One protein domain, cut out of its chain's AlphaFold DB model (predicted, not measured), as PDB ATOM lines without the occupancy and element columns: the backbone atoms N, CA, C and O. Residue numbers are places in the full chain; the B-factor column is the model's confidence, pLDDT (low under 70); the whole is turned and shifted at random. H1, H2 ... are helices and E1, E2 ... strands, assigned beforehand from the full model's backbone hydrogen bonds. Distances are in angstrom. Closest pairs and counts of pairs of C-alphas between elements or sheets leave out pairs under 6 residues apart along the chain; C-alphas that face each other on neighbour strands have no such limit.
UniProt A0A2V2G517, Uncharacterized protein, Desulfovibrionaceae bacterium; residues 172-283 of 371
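This is residues 172 to 283 of the 371 residues of an uncharacterized protein of Desulfovibrionaceae bacterium (UniProt A0A2V2G517). A small three-stranded sheet has helix H1 over one face and the long helix H5 slanting over the other; H2 and H3 cross each other next to it, H3 packing on H1 and H2 on H5. The 112 printed residues hold five named helices and three named strands, in the order E1 H1 E2 H2 H3 H4 H5 E3. The mixed sheet runs E2 E1 E3; the class is mostly helix. The whole is compact, with a radius of gyration of the C-alphas of 14.1 A and spans of 39 by 37 by 24 A.

E1, residues 172 to 175, H1, residues 180 to 188, and E2, residues 197 to 201, form a strand-helix-strand unit, parallel neighbour strands with a helix between, its crossover right-handed. N 173 and O 198 are within hydrogen-bond range at 2.8 A. H1 is on the sheet at a height of 10.3 A. H2, residues 206 to 221, touches H3, residues 230 to 239, at a steep tilt of 53 degrees; their closest C-alphas, Met 215 and Ala 233, are 5.0 A apart. H3 touches H1, closest at C-alphas 231 and 187, 5.2 A. H4, residues 247 to 250, is close but not clearly touching H5, residues 253 to 271, closest at C-alphas 250 and 256, 7.3 A. H5 is on the opposite face from H1, height 8.4 A, and touches H2, closest at C-alphas 259 and 209, 7.1 A. E3, residues 279 to 282, is antiparallel to E1, with N 174 and O 279 within hydrogen-bond range at 2.8 A. Every O i to N i+4 pair is within range in H1, H2, H3 and H5; H4 is too short for one.

E1 begins with C-alpha 172 at (26.208, -20.610, 13.093). H2 is 22.9 A long, H5 26.8 A. E3 ends with C-alpha 282 at (24.148, -26.760, 13.428).

The C-alphas farthest apart, Arg 193 and Ser 248, are 41.7 A apart. The printed part has no cut and no long link. Residues 191 to 196, 221 to 227 and 241 to 250 have pLDDT under 70.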
ATOM      1  N   ARG A 172      25.086 -21.558  13.044       89.69
ATOM      2  CA  ARG A 172      26.208 -20.610  13.093       89.69
ATOM      3  C   ARG A 172      26.968 -20.686  11.776       89.69
ATOM      4  O   ARG A 172      27.461 -21.749  11.409       89.69
ATOM      5  N   VAL A 173      27.050 -19.570  11.060       91.38
ATOM      6  CA  VAL A 173      27.704 -19.485   9.747       91.38
ATOM      7  C   VAL A 173      28.971 -18.652   9.862       91.38
ATOM      8  O   VAL A 173      28.913 -17.456  10.146       91.38
ATOM      9  N   TYR A 174      30.115 -19.276   9.607       93.88
ATOM     10  CA  TYR A 174      31.415 -18.623   9.544       93.88
ATOM     11  C   TYR A 174      31.752 -18.292   8.094       93.88
ATOM     12  O   TYR A 174      31.700 -19.166   7.223       93.88
ATOM     13  N   PHE A 175      32.096 -17.032   7.825       94.56
ATOM     14  CA  PHE A 175      32.285 -16.549   6.459       94.56
ATOM     15  C   PHE A 175      33.427 -15.536   6.347       94.56
ATOM     16  O   PHE A 175      33.701 -14.792   7.287       94.56
ATOM     17  N   SER A 176      34.062 -15.481   5.178       94.62
ATOM     18  CA  SER A 176      35.105 -14.505   4.834       94.62
ATOM     19  C   SER A 176      34.661 -13.656   3.637       94.62
ATOM     20  O   SER A 176      34.143 -14.222   2.669       94.62
ATOM     21  N   PRO A 177      34.871 -12.323   3.644       93.00
ATOM     22  CA  PRO A 177      34.617 -11.472   2.479       93.00
ATOM     23  C   PRO A 177      35.465 -11.818   1.245       93.00
ATOM     24  O   PRO A 177      35.041 -11.536   0.124       93.00
ATOM     25  N   SER A 178      36.640 -12.430   1.426       91.12
ATOM     26  CA  SER A 178      37.510 -12.859   0.322       91.12
ATOM     27  C   SER A 178      37.049 -14.161  -0.351       91.12
ATOM     28  O   SER A 178      37.485 -14.464  -1.464       91.12
ATOM     29  N   CYS A 179      36.138 -14.919   0.266       92.56
ATOM     30  CA  CYS A 179      35.642 -16.179  -0.282       92.56
ATOM     31  C   CYS A 179      34.399 -15.963  -1.164       92.56
ATOM     32  O   CYS A 179      33.339 -15.543  -0.699       92.56
ATOM     33  N   ALA A 180      34.488 -16.333  -2.446       91.38
ATOM     34  CA  ALA A 180      33.383 -16.175  -3.399       91.38
ATOM     35  C   ALA A 180      32.111 -16.942  -2.984       91.38
ATOM     36  O   ALA A 180      31.008 -16.413  -3.110       91.38
ATOM     37  N   ALA A 181      32.267 -18.155  -2.436       92.62
ATOM     38  CA  ALA A 181      31.148 -18.956  -1.938       92.62
ATOM     39  C   ALA A 181      30.473 -18.306  -0.714       92.62
ATOM     40  O   ALA A 181      29.247 -18.312  -0.601       92.62
ATOM     41  N   CYS A 182      31.262 -17.678   0.167       92.94
ATOM     42  CA  CYS A 182      30.750 -16.906   1.300       92.94
ATOM     43  C   CYS A 182      29.924 -15.706   0.831       92.94
ATOM     44  O   CYS A 182      28.820 -15.491   1.325       92.94
ATOM     45  N   VAL A 183      30.421 -14.958  -0.156       92.38
ATOM     46  CA  VAL A 183      29.705 -13.801  -0.714       92.38
ATOM     47  C   VAL A 183      28.382 -14.227  -1.353       92.38
ATOM     48  O   VAL A 183      27.356 -13.594  -1.109       92.38
ATOM     49  N   SER A 184      28.361 -15.319  -2.128       91.69
ATOM     50  CA  SER A 184      27.105 -15.839  -2.686       91.69
ATOM     51  C   SER A 184      26.122 -16.286  -1.605       91.69
ATOM     52  O   SER A 184      24.927 -16.025  -1.728       91.69
ATOM     53  N   LEU A 185      26.624 -16.904  -0.531       89.75
ATOM     54  CA  LEU A 185      25.805 -17.374   0.581       89.75
ATOM     55  C   LEU A 185      25.155 -16.200   1.323       89.75
ATOM     56  O   LEU A 185      23.940 -16.202   1.514       89.75
ATOM     57  N   VAL A 186      25.933 -15.166   1.655       90.00
ATOM     58  CA  VAL A 186      25.425 -13.947   2.304       90.00
ATOM     59  C   VAL A 186      24.385 -13.237   1.430       90.00
ATOM     60  O   VAL A 186      23.365 -12.796   1.940       90.00
ATOM     61  N   ARG A 187      24.582 -13.165   0.107       88.94
ATOM     62  CA  ARG A 187      23.598 -12.549  -0.809       88.94
ATOM     63  C   ARG A 187      22.297 -13.333  -0.936       88.94
ATOM     64  O   ARG A 187      21.262 -12.749  -1.234       88.94
ATOM     65  N   SER A 188      22.353 -14.650  -0.750       85.19
ATOM     66  CA  SER A 188      21.164 -15.509  -0.764       85.19
ATOM     67  C   SER A 188      20.386 -15.491   0.555       85.19
ATOM     68  O   SER A 188      19.289 -16.044   0.624       85.19
ATOM     69  N   TYR A 189      20.954 -14.887   1.602       83.56
ATOM     70  CA  TYR A 189      20.346 -14.833   2.919       83.56
ATOM     71  C   TYR A 189      19.222 -13.798   2.970       83.56
ATOM     72  O   TYR A 189      19.418 -12.620   2.675       83.56
ATOM     73  N   ASP A 190      18.046 -14.260   3.388       76.81
ATOM     74  CA  ASP A 190      16.878 -13.427   3.652       76.81
ATOM     75  C   ASP A 190      16.626 -13.368   5.164       76.81
ATOM     76  O   ASP A 190      16.162 -14.343   5.771       76.81
ATOM     77  N   GLU A 191      16.940 -12.217   5.763       69.62
ATOM     78  CA  GLU A 191      16.791 -11.933   7.198       69.62
ATOM     79  C   GLU A 191      15.351 -12.154   7.688       69.62
ATOM     80  O   GLU A 191      15.149 -12.664   8.790       69.62
ATOM     81  N   ALA A 192      14.342 -11.859   6.859       62.31
ATOM     82  CA  ALA A 192      12.933 -11.973   7.242       62.31
ATOM     83  C   ALA A 192      12.448 -13.428   7.344       62.31
ATOM     84  O   ALA A 192      11.465 -13.715   8.030       62.31
ATOM     85  N   ARG A 193      13.120 -14.354   6.650       61.16
ATOM     86  CA  ARG A 193      12.705 -15.760   6.527       61.16
ATOM     87  C   ARG A 193      13.624 -16.730   7.269       61.16
ATOM     88  O   ARG A 193      13.201 -17.842   7.572       61.16
ATOM     89  N   SER A 194      14.856 -16.310   7.559       62.06
ATOM     90  CA  SER A 194      15.939 -17.171   8.054       62.06
ATOM     91  C   SER A 194      16.602 -16.630   9.330       62.06
ATOM     92  O   SER A 194      17.769 -16.915   9.586       62.06
ATOM     93  N   GLY A 195      15.859 -15.875  10.148       62.38
ATOM     94  CA  GLY A 195      16.353 -15.173  11.345       62.38
ATOM     95  C   GLY A 195      16.894 -16.043  12.493       62.38
ATOM     96  O   GLY A 195      17.206 -15.509  13.551       62.38
ATOM     97  N   SER A 196      17.022 -17.360  12.300       68.50
ATOM     98  CA  SER A 196      17.619 -18.305  13.255       68.50
ATOM     99  C   SER A 196      19.129 -18.518  13.057       68.50
ATOM    100  O   SER A 196      19.719 -19.364  13.735       68.50
ATOM    101  N   ALA A 197      19.747 -17.832  12.088       80.50
ATOM    102  CA  ALA A 197      21.164 -17.967  11.764       80.50
ATOM    103  C   ALA A 197      22.001 -16.831  12.374       80.50
ATOM    104  O   ALA A 197      21.717 -15.654  12.154       80.50
ATOM    105  N   ALA A 198      23.071 -17.188  13.085       88.06
ATOM    106  CA  ALA A 198      24.089 -16.249  13.547       88.06
ATOM    107  C   ALA A 198      25.287 -16.236  12.593       88.06
ATOM    108  O   ALA A 198      25.750 -17.286  12.140       88.06
ATOM    109  N   TRP A 199      25.812 -15.043  12.315       90.38
ATOM    110  CA  TRP A 199      26.863 -14.834  11.317       90.38
ATOM    111  C   TRP A 199      28.172 -14.398  11.963       90.38
ATOM    112  O   TRP A 199      28.238 -13.363  12.626       90.38
ATOM    113  N   TYR A 200      29.231 -15.164  11.720       93.06
ATOM    114  CA  TYR A 200      30.548 -15.012  12.330       93.06
ATOM    115  C   TYR A 200      31.583 -14.688  11.247       93.06
ATOM    116  O   TYR A 200      31.992 -15.569  10.489       93.06
ATOM    117  N   PRO A 201      32.035 -13.433  11.134       94.31
ATOM    118  CA  PRO A 201      33.040 -13.087  10.144       94.31
ATOM    119  C   PRO A 201      34.407 -13.656  10.543       94.31
ATOM    120  O   PRO A 201      34.784 -13.645  11.719       94.31
ATOM    121  N   VAL A 202      35.166 -14.109   9.552       94.50
ATOM    122  CA  VAL A 202      36.541 -14.601   9.662       94.50
ATOM    123  C   VAL A 202      37.382 -13.821   8.655       94.50
ATOM    124  O   VAL A 202      37.012 -13.720   7.490       94.50
ATOM    125  N   ALA A 203      38.493 -13.241   9.108       92.44
ATOM    126  CA  ALA A 203      39.439 -12.580   8.213       92.44
ATOM    127  C   ALA A 203      40.529 -13.566   7.787       92.44
ATOM    128  O   ALA A 203      41.266 -14.059   8.642       92.44
ATOM    129  N   GLU A 204      40.649 -13.815   6.483       88.50
ATOM    130  CA  GLU A 204      41.751 -14.598   5.907       88.50
ATOM    131  C   GLU A 204      42.970 -13.707   5.622       88.50
ATOM    132  O   GLU A 204      44.104 -14.182   5.603       88.50
ATOM    133  N   ASN A 205      42.752 -12.401   5.426       88.19
ATOM    134  CA  ASN A 205      43.798 -11.414   5.153       88.19
ATOM    135  C   ASN A 205      43.499 -10.037   5.787       88.19
ATOM    136  O   ASN A 205      42.403  -9.779   6.293       88.19
ATOM    137  N   GLU A 206      44.464  -9.107   5.750       86.50
ATOM    138  CA  GLU A 206      44.283  -7.759   6.320       86.50
ATOM    139  C   GLU A 206      43.192  -6.946   5.606       86.50
ATOM    140  O   GLU A 206      42.614  -6.026   6.193       86.50
ATOM    141  N   ARG A 207      42.888  -7.264   4.341       87.50
ATOM    142  CA  ARG A 207      41.808  -6.603   3.599       87.50
ATOM    143  C   ARG A 207      40.443  -7.010   4.153       87.50
ATOM    144  O   ARG A 207      39.590  -6.138   4.301       87.50
ATOM    145  N   ASP A 208      40.256  -8.274   4.517       90.31
ATOM    146  CA  ASP A 208      39.017  -8.755   5.129       90.31
ATOM    147  C   ASP A 208      38.736  -8.049   6.450       90.31
ATOM    148  O   ASP A 208      37.609  -7.617   6.676       90.31
ATOM    149  N   LEU A 209      39.759  -7.840   7.289       89.88
ATOM    150  CA  LEU A 209      39.618  -7.067   8.528       89.88
ATOM    151  C   LEU A 209      39.032  -5.674   8.254       89.88
ATOM    152  O   LEU A 209      38.131  -5.226   8.965       89.88
ATOM    153  N   MET A 210      39.532  -4.994   7.220       88.56
ATOM    154  CA  MET A 210      39.061  -3.663   6.834       88.56
ATOM    155  C   MET A 210      37.627  -3.691   6.294       88.56
ATOM    156  O   MET A 210      36.833  -2.826   6.660       88.56
ATOM    157  N   ILE A 211      37.291  -4.691   5.473       90.69
ATOM    158  CA  ILE A 211      35.933  -4.886   4.946       90.69
ATOM    159  C   ILE A 211      34.960  -5.152   6.097       90.69
ATOM    160  O   ILE A 211      33.942  -4.479   6.197       90.69
ATOM    161  N   ILE A 212      35.296  -6.053   7.022       91.81
ATOM    162  CA  ILE A 212      34.454  -6.391   8.179       91.81
ATOM    163  C   ILE A 212      34.277  -5.182   9.110       91.81
ATOM    164  O   ILE A 212      33.187  -4.960   9.643       91.81
ATOM    165  N   ALA A 213      35.325  -4.378   9.308       89.69
ATOM    166  CA  ALA A 213      35.232  -3.142  10.083       89.69
ATOM    167  C   ALA A 213      34.269  -2.127   9.445       89.69
ATOM    168  O   ALA A 213      33.517  -1.464  10.166       89.69
ATOM    169  N   ASP A 214      34.286  -2.009   8.114       89.12
ATOM    170  CA  ASP A 214      33.386  -1.142   7.349       89.12
ATOM    171  C   ASP A 214      31.946  -1.679   7.354       89.12
ATOM    172  O   ASP A 214      31.024  -0.923   7.657       89.12
ATOM    173  N   MET A 215      31.754  -2.989   7.160       89.62
ATOM    174  CA  MET A 215      30.450  -3.655   7.271       89.62
ATOM    175  C   MET A 215      29.814  -3.369   8.629       89.62
ATOM    176  O   MET A 215      28.694  -2.872   8.705       89.62
ATOM    177  N   ARG A 216      30.560  -3.597   9.718       89.06
ATOM    178  CA  ARG A 216      30.088  -3.337  11.083       89.06
ATOM    179  C   ARG A 216      29.683  -1.880  11.285       89.06
ATOM    180  O   ARG A 216      28.729  -1.616  12.008       89.06
ATOM    181  N   ARG A 217      30.425  -0.939  10.700       86.75
ATOM    182  CA  ARG A 217      30.103   0.485  10.791       86.75
ATOM    183  C   ARG A 217      28.785   0.788  10.082       86.75
ATOM    184  O   ARG A 217      27.912   1.380  10.701       86.75
ATOM    185  N   ARG A 218      28.613   0.314   8.847       86.19
ATOM    186  CA  ARG A 218      27.384   0.503   8.053       86.19
ATOM    187  C   ARG A 218      26.155  -0.104   8.714       86.19
ATOM    188  O   ARG A 218      25.082   0.472   8.663       86.19
ATOM    189  N   MET A 219      26.331  -1.243   9.371       84.25
ATOM    190  CA  MET A 219      25.263  -1.892  10.128       84.25
ATOM    191  C   MET A 219      24.924  -1.154  11.434       84.25
ATOM    192  O   MET A 219      23.829  -1.322  11.954       84.25
ATOM    193  N   ALA A 220      25.855  -0.363  11.981       79.75
ATOM    194  CA  ALA A 220      25.684   0.360  13.242       79.75
ATOM    195  C   ALA A 220      25.260   1.831  13.077       79.75
ATOM    196  O   ALA A 220      24.790   2.426  14.045       79.75
ATOM    197  N   GLU A 221      25.486   2.439  11.909       64.06
ATOM    198  CA  GLU A 221      25.246   3.870  11.666       64.06
ATOM    199  C   GLU A 221      23.765   4.222  11.443       64.06
ATOM    200  O   GLU A 221      23.383   5.354  11.744       64.06
ATOM    201  N   ASP A 222      22.913   3.274  11.042       53.84
ATOM    202  CA  ASP A 222      21.470   3.509  10.946       53.84
ATOM    203  C   ASP A 222      20.769   3.037  12.230       53.84
ATOM    204  O   ASP A 222      20.806   1.866  12.603       53.84
ATOM    205  N   GLY A 223      20.178   3.996  12.949       49.50
ATOM    206  CA  GLY A 223      19.479   3.813  14.221       49.50
ATOM    207  C   GLY A 223      18.163   3.006  14.124       49.50
ATOM    208  O   GLY A 223      18.066   2.073  13.336       49.50
ATOM    209  N   PRO A 224      17.117   3.318  14.918       45.50
ATOM    210  CA  PRO A 224      15.978   2.418  15.189       45.50
ATOM    211  C   PRO A 224      15.088   2.014  13.995       45.50
ATOM    212  O   PRO A 224      14.114   1.298  14.204       45.50
ATOM    213  N   GLU A 225      15.395   2.452  12.772       47.06
ATOM    214  CA  GLU A 225      14.688   2.097  11.533       47.06
ATOM    215  C   GLU A 225      15.627   1.508  10.460       47.06
ATOM    216  O   GLU A 225      15.510   1.814   9.277       47.06
ATOM    217  N   GLY A 226      16.522   0.608  10.873       53.19
ATOM    218  CA  GLY A 226      17.124  -0.388   9.983       53.19
ATOM    219  C   GLY A 226      18.547  -0.069   9.539       53.19
ATOM    220  O   GLY A 226      18.755   0.575   8.517       53.19
ATOM    221  N   GLY A 227      19.518  -0.630  10.269       64.25
ATOM    222  CA  GLY A 227      20.856  -0.928   9.752       64.25
ATOM    223  C   GLY A 227      20.795  -1.535   8.352       64.25
ATOM    224  O   GLY A 227      19.894  -2.326   8.059       64.25
ATOM    225  N   ALA A 228      21.762  -1.203   7.491       72.00
ATOM    226  CA  ALA A 228      21.946  -1.925   6.237       72.00
ATOM    227  C   ALA A 228      21.971  -3.440   6.512       72.00
ATOM    228  O   ALA A 228      22.705  -3.891   7.396       72.00
ATOM    229  N   SER A 229      21.186  -4.214   5.752       84.94
ATOM    230  CA  SER A 229      21.180  -5.676   5.868       84.94
ATOM    231  C   SER A 229      22.588  -6.235   5.675       84.94
ATOM    232  O   SER A 229      23.434  -5.608   5.022       84.94
ATOM    233  N   LEU A 230      22.854  -7.432   6.200       87.25
ATOM    234  CA  LEU A 230      24.185  -8.045   6.120       87.25
ATOM    235  C   LEU A 230      24.716  -8.088   4.673       87.25
ATOM    236  O   LEU A 230      25.884  -7.780   4.427       87.25
ATOM    237  N   ALA A 231      23.844  -8.418   3.715       88.38
ATOM    238  CA  ALA A 231      24.175  -8.447   2.293       88.38
ATOM    239  C   ALA A 231      24.467  -7.051   1.724       88.38
ATOM    240  O   ALA A 231      25.470  -6.872   1.033       88.38
ATOM    241  N   ALA A 232      23.645  -6.049   2.053       88.69
ATOM    242  CA  ALA A 232      23.850  -4.678   1.591       88.69
ATOM    243  C   ALA A 232      25.144  -4.072   2.155       88.69
ATOM    244  O   ALA A 232      25.892  -3.412   1.429       88.69
ATOM    245  N   ALA A 233      25.438  -4.330   3.433       88.44
ATOM    246  CA  ALA A 233      26.674  -3.905   4.076       88.44
ATOM    247  C   ALA A 233      27.900  -4.570   3.430       88.44
ATOM    248  O   ALA A 233      28.875  -3.880   3.136       88.44
ATOM    249  N   LEU A 234      27.840  -5.881   3.156       91.19
ATOM    250  CA  LEU A 234      28.915  -6.607   2.475       91.19
ATOM    251  C   LEU A 234      29.178  -6.041   1.075       91.19
ATOM    252  O   LEU A 234      30.323  -5.729   0.750       91.19
ATOM    253  N   ASP A 235      28.137  -5.869   0.261       91.25
ATOM    254  CA  ASP A 235      28.279  -5.364  -1.107       91.25
ATOM    255  C   ASP A 235      28.827  -3.931  -1.133       91.25
ATOM    256  O   ASP A 235      29.731  -3.624  -1.917       91.25
ATOM    257  N   ALA A 236      28.350  -3.065  -0.235       89.44
ATOM    258  CA  ALA A 236      28.850  -1.699  -0.111       89.44
ATOM    259  C   ALA A 236      30.326  -1.655   0.321       89.44
ATOM    260  O   ALA A 236      31.097  -0.853  -0.211       89.44
ATOM    261  N   SER A 237      30.738  -2.525   1.247       88.94
ATOM    262  CA  SER A 237      32.124  -2.600   1.718       88.94
ATOM    263  C   SER A 237      33.074  -3.243   0.706       88.94
ATOM    264  O   SER A 237      34.229  -2.833   0.623       88.94
ATOM    265  N   LEU A 238      32.603  -4.195  -0.106       89.94
ATOM    266  CA  LEU A 238      33.374  -4.758  -1.220       89.94
ATOM    267  C   LEU A 238      33.558  -3.749  -2.363       89.94
ATOM    268  O   LEU A 238      34.606  -3.735  -3.007       89.94
ATOM    269  N   ALA A 239      32.549  -2.908  -2.614       87.62
ATOM    270  CA  ALA A 239      32.604  -1.860  -3.633       87.62
ATOM    271  C   ALA A 239      33.432  -0.634  -3.202       87.62
ATOM    272  O   ALA A 239      33.875   0.144  -4.051       87.62
ATOM    273  N   ALA A 240      33.643  -0.440  -1.896       83.25
ATOM    274  CA  ALA A 240      34.426   0.669  -1.373       83.25
ATOM    275  C   ALA A 240      35.908   0.551  -1.772       83.25
ATOM    276  O   ALA A 240      36.530  -0.509  -1.685       83.25
ATOM    277  N   ALA A 241      36.510   1.670  -2.188       66.94
ATOM    278  CA  ALA A 241      37.937   1.712  -2.488       66.94
ATOM    279  C   ALA A 241      38.764   1.366  -1.231       66.94
ATOM    280  O   ALA A 241      38.410   1.810  -0.135       66.94
ATOM    281  N   PRO A 242      39.887   0.628  -1.360       64.06
ATOM    282  CA  PRO A 242      40.696   0.229  -0.216       64.06
ATOM    283  C   PRO A 242      41.250   1.469   0.488       64.06
ATOM    284  O   PRO A 242      42.168   2.134  -0.002       64.06
ATOM    285  N   VAL A 243      40.684   1.791   1.651       61.97
ATOM    286  CA  VAL A 243      41.152   2.901   2.477       61.97
ATOM    287  C   VAL A 243      42.523   2.518   3.023       61.97
ATOM    288  O   VAL A 243      42.643   1.632   3.866       61.97
ATOM    289  N   ARG A 244      43.579   3.183   2.539       59.00
ATOM    290  CA  ARG A 244      44.915   3.085   3.142       59.00
ATOM    291  C   ARG A 244      44.851   3.711   4.529       59.00
ATOM    292  O   ARG A 244      44.924   4.929   4.672       59.00
ATOM    293  N   THR A 245      44.672   2.886   5.551       61.00
ATOM    294  CA  THR A 245      44.732   3.340   6.936       61.00
ATOM    295  C   THR A 245      46.180   3.593   7.326       61.00
ATOM    296  O   THR A 245      47.078   2.817   7.000       61.00
ATOM    297  N   ALA A 246      46.426   4.706   8.019       61.03
ATOM    298  CA  ALA A 246      47.721   4.935   8.639       61.03
ATOM    299  C   ALA A 246      48.014   3.788   9.631       61.03
ATOM    300  O   ALA A 246      47.085   3.350  10.314       61.03
ATOM    301  N   PRO A 247      49.272   3.332   9.780       62.69
ATOM    302  CA  PRO A 247      49.618   2.255  10.714       62.69
ATOM    303  C   PRO A 247      49.129   2.527  12.145       62.69
ATOM    304  O   PRO A 247      48.673   1.628  12.840       62.69
ATOM    305  N   SER A 248      49.117   3.793  12.569       60.72
ATOM    306  CA  SER A 248      48.598   4.214  13.875       60.72
ATOM    307  C   SER A 248      47.092   3.984  14.058       60.72
ATOM    308  O   SER A 248      46.651   3.750  15.180       60.72
ATOM    309  N   ALA A 249      46.298   4.001  12.985       63.47
ATOM    310  CA  ALA A 249      44.868   3.696  13.041       63.47
ATOM    311  C   ALA A 249      44.604   2.190  13.243       63.47
ATOM    312  O   ALA A 249      43.593   1.818  13.844       63.47
ATOM    313  N   GLN A 250      45.539   1.331  12.814       65.38
ATOM    314  CA  GLN A 250      45.493  -0.123  13.019       65.38
ATOM    315  C   GLN A 250      45.801  -0.516  14.474       65.38
ATOM    316  O   GLN A 250      45.303  -1.529  14.954       65.38
ATOM    317  N   LEU A 251      46.546   0.321  15.208       74.25
ATOM    318  CA  LEU A 251      46.773   0.169  16.652       74.25
ATOM    319  C   LEU A 251      45.669   0.792  17.524       74.25
ATOM    320  O   LEU A 251      45.814   0.869  18.745       74.25
ATOM    321  N   SER A 252      44.558   1.250  16.939       82.12
ATOM    322  CA  SER A 252      43.449   1.760  17.744       82.12
ATOM    323  C   SER A 252      42.845   0.639  18.611       82.12
ATOM    324  O   SER A 252      42.728  -0.501  18.148       82.12
ATOM    325  N   PRO A 253      42.402   0.928  19.852       83.62
ATOM    326  CA  PRO A 253      41.803  -0.084  20.726       83.62
ATOM    327  C   PRO A 253      40.626  -0.829  20.079       83.62
ATOM    328  O   PRO A 253      40.454  -2.026  20.290       83.62
ATOM    329  N   GLY A 254      39.839  -0.135  19.247       83.75
ATOM    330  CA  GLY A 254      38.731  -0.732  18.501       83.75
ATOM    331  C   GLY A 254      39.182  -1.713  17.414       83.75
ATOM    332  O   GLY A 254      38.569  -2.771  17.272       83.75
ATOM    333  N   ALA A 255      40.261  -1.403  16.688       84.75
ATOM    334  CA  ALA A 255      40.824  -2.289  15.667       84.75
ATOM    335  C   ALA A 255      41.462  -3.541  16.288       84.75
ATOM    336  O   ALA A 255      41.204  -4.647  15.824       84.75
ATOM    337  N   LEU A 256      42.207  -3.386  17.388       87.88
ATOM    338  CA  LEU A 256      42.787  -4.514  18.129       87.88
ATOM    339  C   LEU A 256      41.707  -5.429  18.719       87.88
ATOM    340  O   LEU A 256      41.817  -6.652  18.643       87.88
ATOM    341  N   LEU A 257      40.632  -4.847  19.264       89.75
ATOM    342  CA  LEU A 257      39.497  -5.620  19.765       89.75
ATOM    343  C   LEU A 257      38.783  -6.379  18.638       89.75
ATOM    344  O   LEU A 257      38.380  -7.524  18.838       89.75
ATOM    345  N   LEU A 258      38.616  -5.760  17.464       88.69
ATOM    346  CA  LEU A 258      38.040  -6.431  16.300       88.69
ATOM    347  C   LEU A 258      38.938  -7.578  15.830       88.69
ATOM    348  O   LEU A 258      38.445  -8.688  15.672       88.69
ATOM    349  N   GLN A 259      40.245  -7.348  15.696       91.25
ATOM    350  CA  GLN A 259      41.207  -8.389  15.328       91.25
ATOM    351  C   GLN A 259      41.130  -9.583  16.283       91.25
ATOM    352  O   GLN A 259      41.038 -10.728  15.847       91.25
ATOM    353  N   PHE A 260      41.092  -9.320  17.592       89.69
ATOM    354  CA  PHE A 260      40.948 -10.365  18.600       89.69
ATOM    355  C   PHE A 260      39.642 -11.161  18.444       89.69
ATOM    356  O   PHE A 260      39.644 -12.385  18.568       89.69
ATOM    357  N   ARG A 261      38.525 -10.491  18.133       91.44
ATOM    358  CA  ARG A 261      37.241 -11.156  17.846       91.44
ATOM    359  C   ARG A 261      37.319 -12.044  16.603       91.44
ATOM    360  O   ARG A 261      36.826 -13.164  16.639       91.44
ATOM    361  N   LEU A 262      37.979 -11.585  15.543       92.75
ATOM    362  CA  LEU A 262      38.154 -12.378  14.324       92.75
ATOM    363  C   LEU A 262      39.085 -13.576  14.544       92.75
ATOM    364  O   LEU A 262      38.796 -14.657  14.040       92.75
ATOM    365  N   TRP A 263      40.139 -13.432  15.354       91.25
ATOM    366  CA  TRP A 263      40.973 -14.567  15.766       91.25
ATOM    367  C   TRP A 263      40.191 -15.611  16.562       91.25
ATOM    368  O   TRP A 263      40.413 -16.800  16.355       91.25
ATOM    369  N   ARG A 264      39.253 -15.199  17.425       90.19
ATOM    370  CA  ARG A 264      38.352 -16.137  18.121       90.19
ATOM    371  C   ARG A 264      37.479 -16.913  17.138       90.19
ATOM    372  O   ARG A 264      37.385 -18.130  17.250       90.19
ATOM    373  N   ASN A 265      36.897 -16.226  16.155       92.12
ATOM    374  CA  ASN A 265      36.074 -16.868  15.127       92.12
ATOM    375  C   ASN A 265      36.900 -17.853  14.289       92.12
ATOM    376  O   ASN A 265      36.492 -18.996  14.120       92.12
ATOM    377  N   ALA A 266      38.090 -17.446  13.837       90.69
ATOM    378  CA  ALA A 266      39.001 -18.305  13.082       90.69
ATOM    379  C   ALA A 266      39.434 -19.541  13.887       90.69
ATOM    380  O   ALA A 266      39.393 -20.660  13.383       90.69
ATOM    381  N   ALA A 267      39.800 -19.351  15.160       88.69
ATOM    382  CA  ALA A 267      40.194 -20.447  16.038       88.69
ATOM    383  C   ALA A 267      39.078 -21.487  16.190       88.69
ATOM    384  O   ALA A 267      39.376 -22.676  16.218       88.69
ATOM    385  N   ARG A 268      37.808 -21.065  16.234       88.69
ATOM    386  CA  ARG A 268      36.670 -21.985  16.347       88.69
ATOM    387  C   ARG A 268      36.460 -22.840  15.094       88.69
ATOM    388  O   ARG A 268      36.117 -24.012  15.234       88.69
ATOM    389  N   VAL A 269      36.683 -22.273  13.907       90.00
ATOM    390  CA  VAL A 269      36.625 -23.006  12.628       90.00
ATOM    391  C   VAL A 269      37.708 -24.087  12.586       90.00
ATOM    392  O   VAL A 269      37.414 -25.240  12.275       90.00
ATOM    393  N   LEU A 270      38.933 -23.731  12.993       88.81
ATOM    394  CA  LEU A 270      40.062 -24.662  13.061       88.81
ATOM    395  C   LEU A 270      39.839 -25.779  14.089       88.81
ATOM    396  O   LEU A 270      40.153 -26.934  13.819       88.81
ATOM    397  N   ASP A 271      39.276 -25.446  15.252       85.81
ATOM    398  CA  ASP A 271      38.971 -26.413  16.316       85.81
ATOM    399  C   ASP A 271      37.896 -27.426  15.887       85.81
ATOM    400  O   ASP A 271      37.954 -28.598  16.248       85.81
ATOM    401  N   ALA A 272      36.963 -27.009  15.021       86.12
ATOM    402  CA  ALA A 272      35.993 -27.903  14.390       86.12
ATOM    403  C   ALA A 272      36.603 -28.826  13.313       86.12
ATOM    404  O   ALA A 272      35.885 -29.622  12.707       86.12
ATOM    405  N   GLY A 273      37.905 -28.708  13.038       85.75
ATOM    406  CA  GLY A 273      38.607 -29.483  12.015       85.75
ATOM    407  C   GLY A 273      38.353 -29.009  10.581       85.75
ATOM    408  O   GLY A 273      38.702 -29.725   9.642       85.75
ATOM    409  N   SER A 274      37.756 -27.827  10.392       85.44
ATOM    410  CA  SER A 274      37.609 -27.208   9.074       85.44
ATOM    411  C   SER A 274      38.719 -26.187   8.839       85.44
ATOM    412  O   SER A 274      39.047 -25.392   9.711       85.44
ATOM    413  N   ASP A 275      39.263 -26.176   7.627       85.00
ATOM    414  CA  ASP A 275      40.175 -25.131   7.135       85.00
ATOM    415  C   ASP A 275      39.581 -24.421   5.904       85.00
ATOM    416  O   ASP A 275      40.273 -23.821   5.088       85.00
ATOM    417  N   ARG A 276      38.265 -24.568   5.693       86.62
ATOM    418  CA  ARG A 276      37.560 -24.018   4.530       86.62
ATOM    419  C   ARG A 276      36.325 -23.243   4.950       86.62
ATOM    420  O   ARG A 276      35.587 -23.657   5.843       86.62
ATOM    421  N   LEU A 277      36.098 -22.141   4.244       90.19
ATOM    422  CA  LEU A 277      34.928 -21.281   4.376       90.19
ATOM    423  C   LEU A 277      34.063 -21.356   3.102       90.19
ATOM    424  O   LEU A 277      34.619 -21.478   2.005       90.19
ATOM    425  N   PRO A 278      32.726 -21.229   3.198       91.00
ATOM    426  CA  PRO A 278      31.948 -21.041   4.423       91.00
ATOM    427  C   PRO A 278      31.905 -22.312   5.277       91.00
ATOM    428  O   PRO A 278      31.850 -23.422   4.753       91.00
ATOM    429  N   PHE A 279      31.908 -22.137   6.595       91.12
ATOM    430  CA  PHE A 279      31.758 -23.230   7.551       91.12
ATOM    431  C   PHE A 279      30.457 -23.041   8.333       91.12
ATOM    432  O   PHE A 279      30.158 -21.933   8.774       91.12
ATOM    433  N   VAL A 280      29.659 -24.102   8.459       89.56
ATOM    434  CA  VAL A 280      28.313 -24.042   9.040       89.56
ATOM    435  C   VAL A 280      28.200 -25.060  10.164       89.56
ATOM    436  O   VAL A 280      28.373 -26.256   9.939       89.56
ATOM    437  N   GLU A 281      27.875 -24.583  11.362       87.25
ATOM    438  CA  GLU A 281      27.605 -25.419  12.530       87.25
ATOM    439  C   GLU A 281      26.112 -25.412  12.835       87.25
ATOM    440  O   GLU A 281      25.491 -24.352  12.928       87.25
ATOM    441  N   PHE A 282      25.537 -26.597  13.016       83.50
ATOM    442  CA  PHE A 282      24.148 -26.760  13.428       83.50
ATOM    443  C   PHE A 282      24.104 -27.051  14.927       83.50
ATOM    444  O   PHE A 282      24.719 -28.011  15.391       83.50
ATOM    445  N   HIS A 283      23.370 -26.233  15.676       71.56
ATOM    446  CA  HIS A 283      23.113 -26.448  17.096       71.56
ATOM    447  C   HIS A 283      21.683 -26.978  17.269       71.56
ATOM    448  O   HIS A 283      20.710 -26.334  16.884       71.56
TER     449      HIS A 283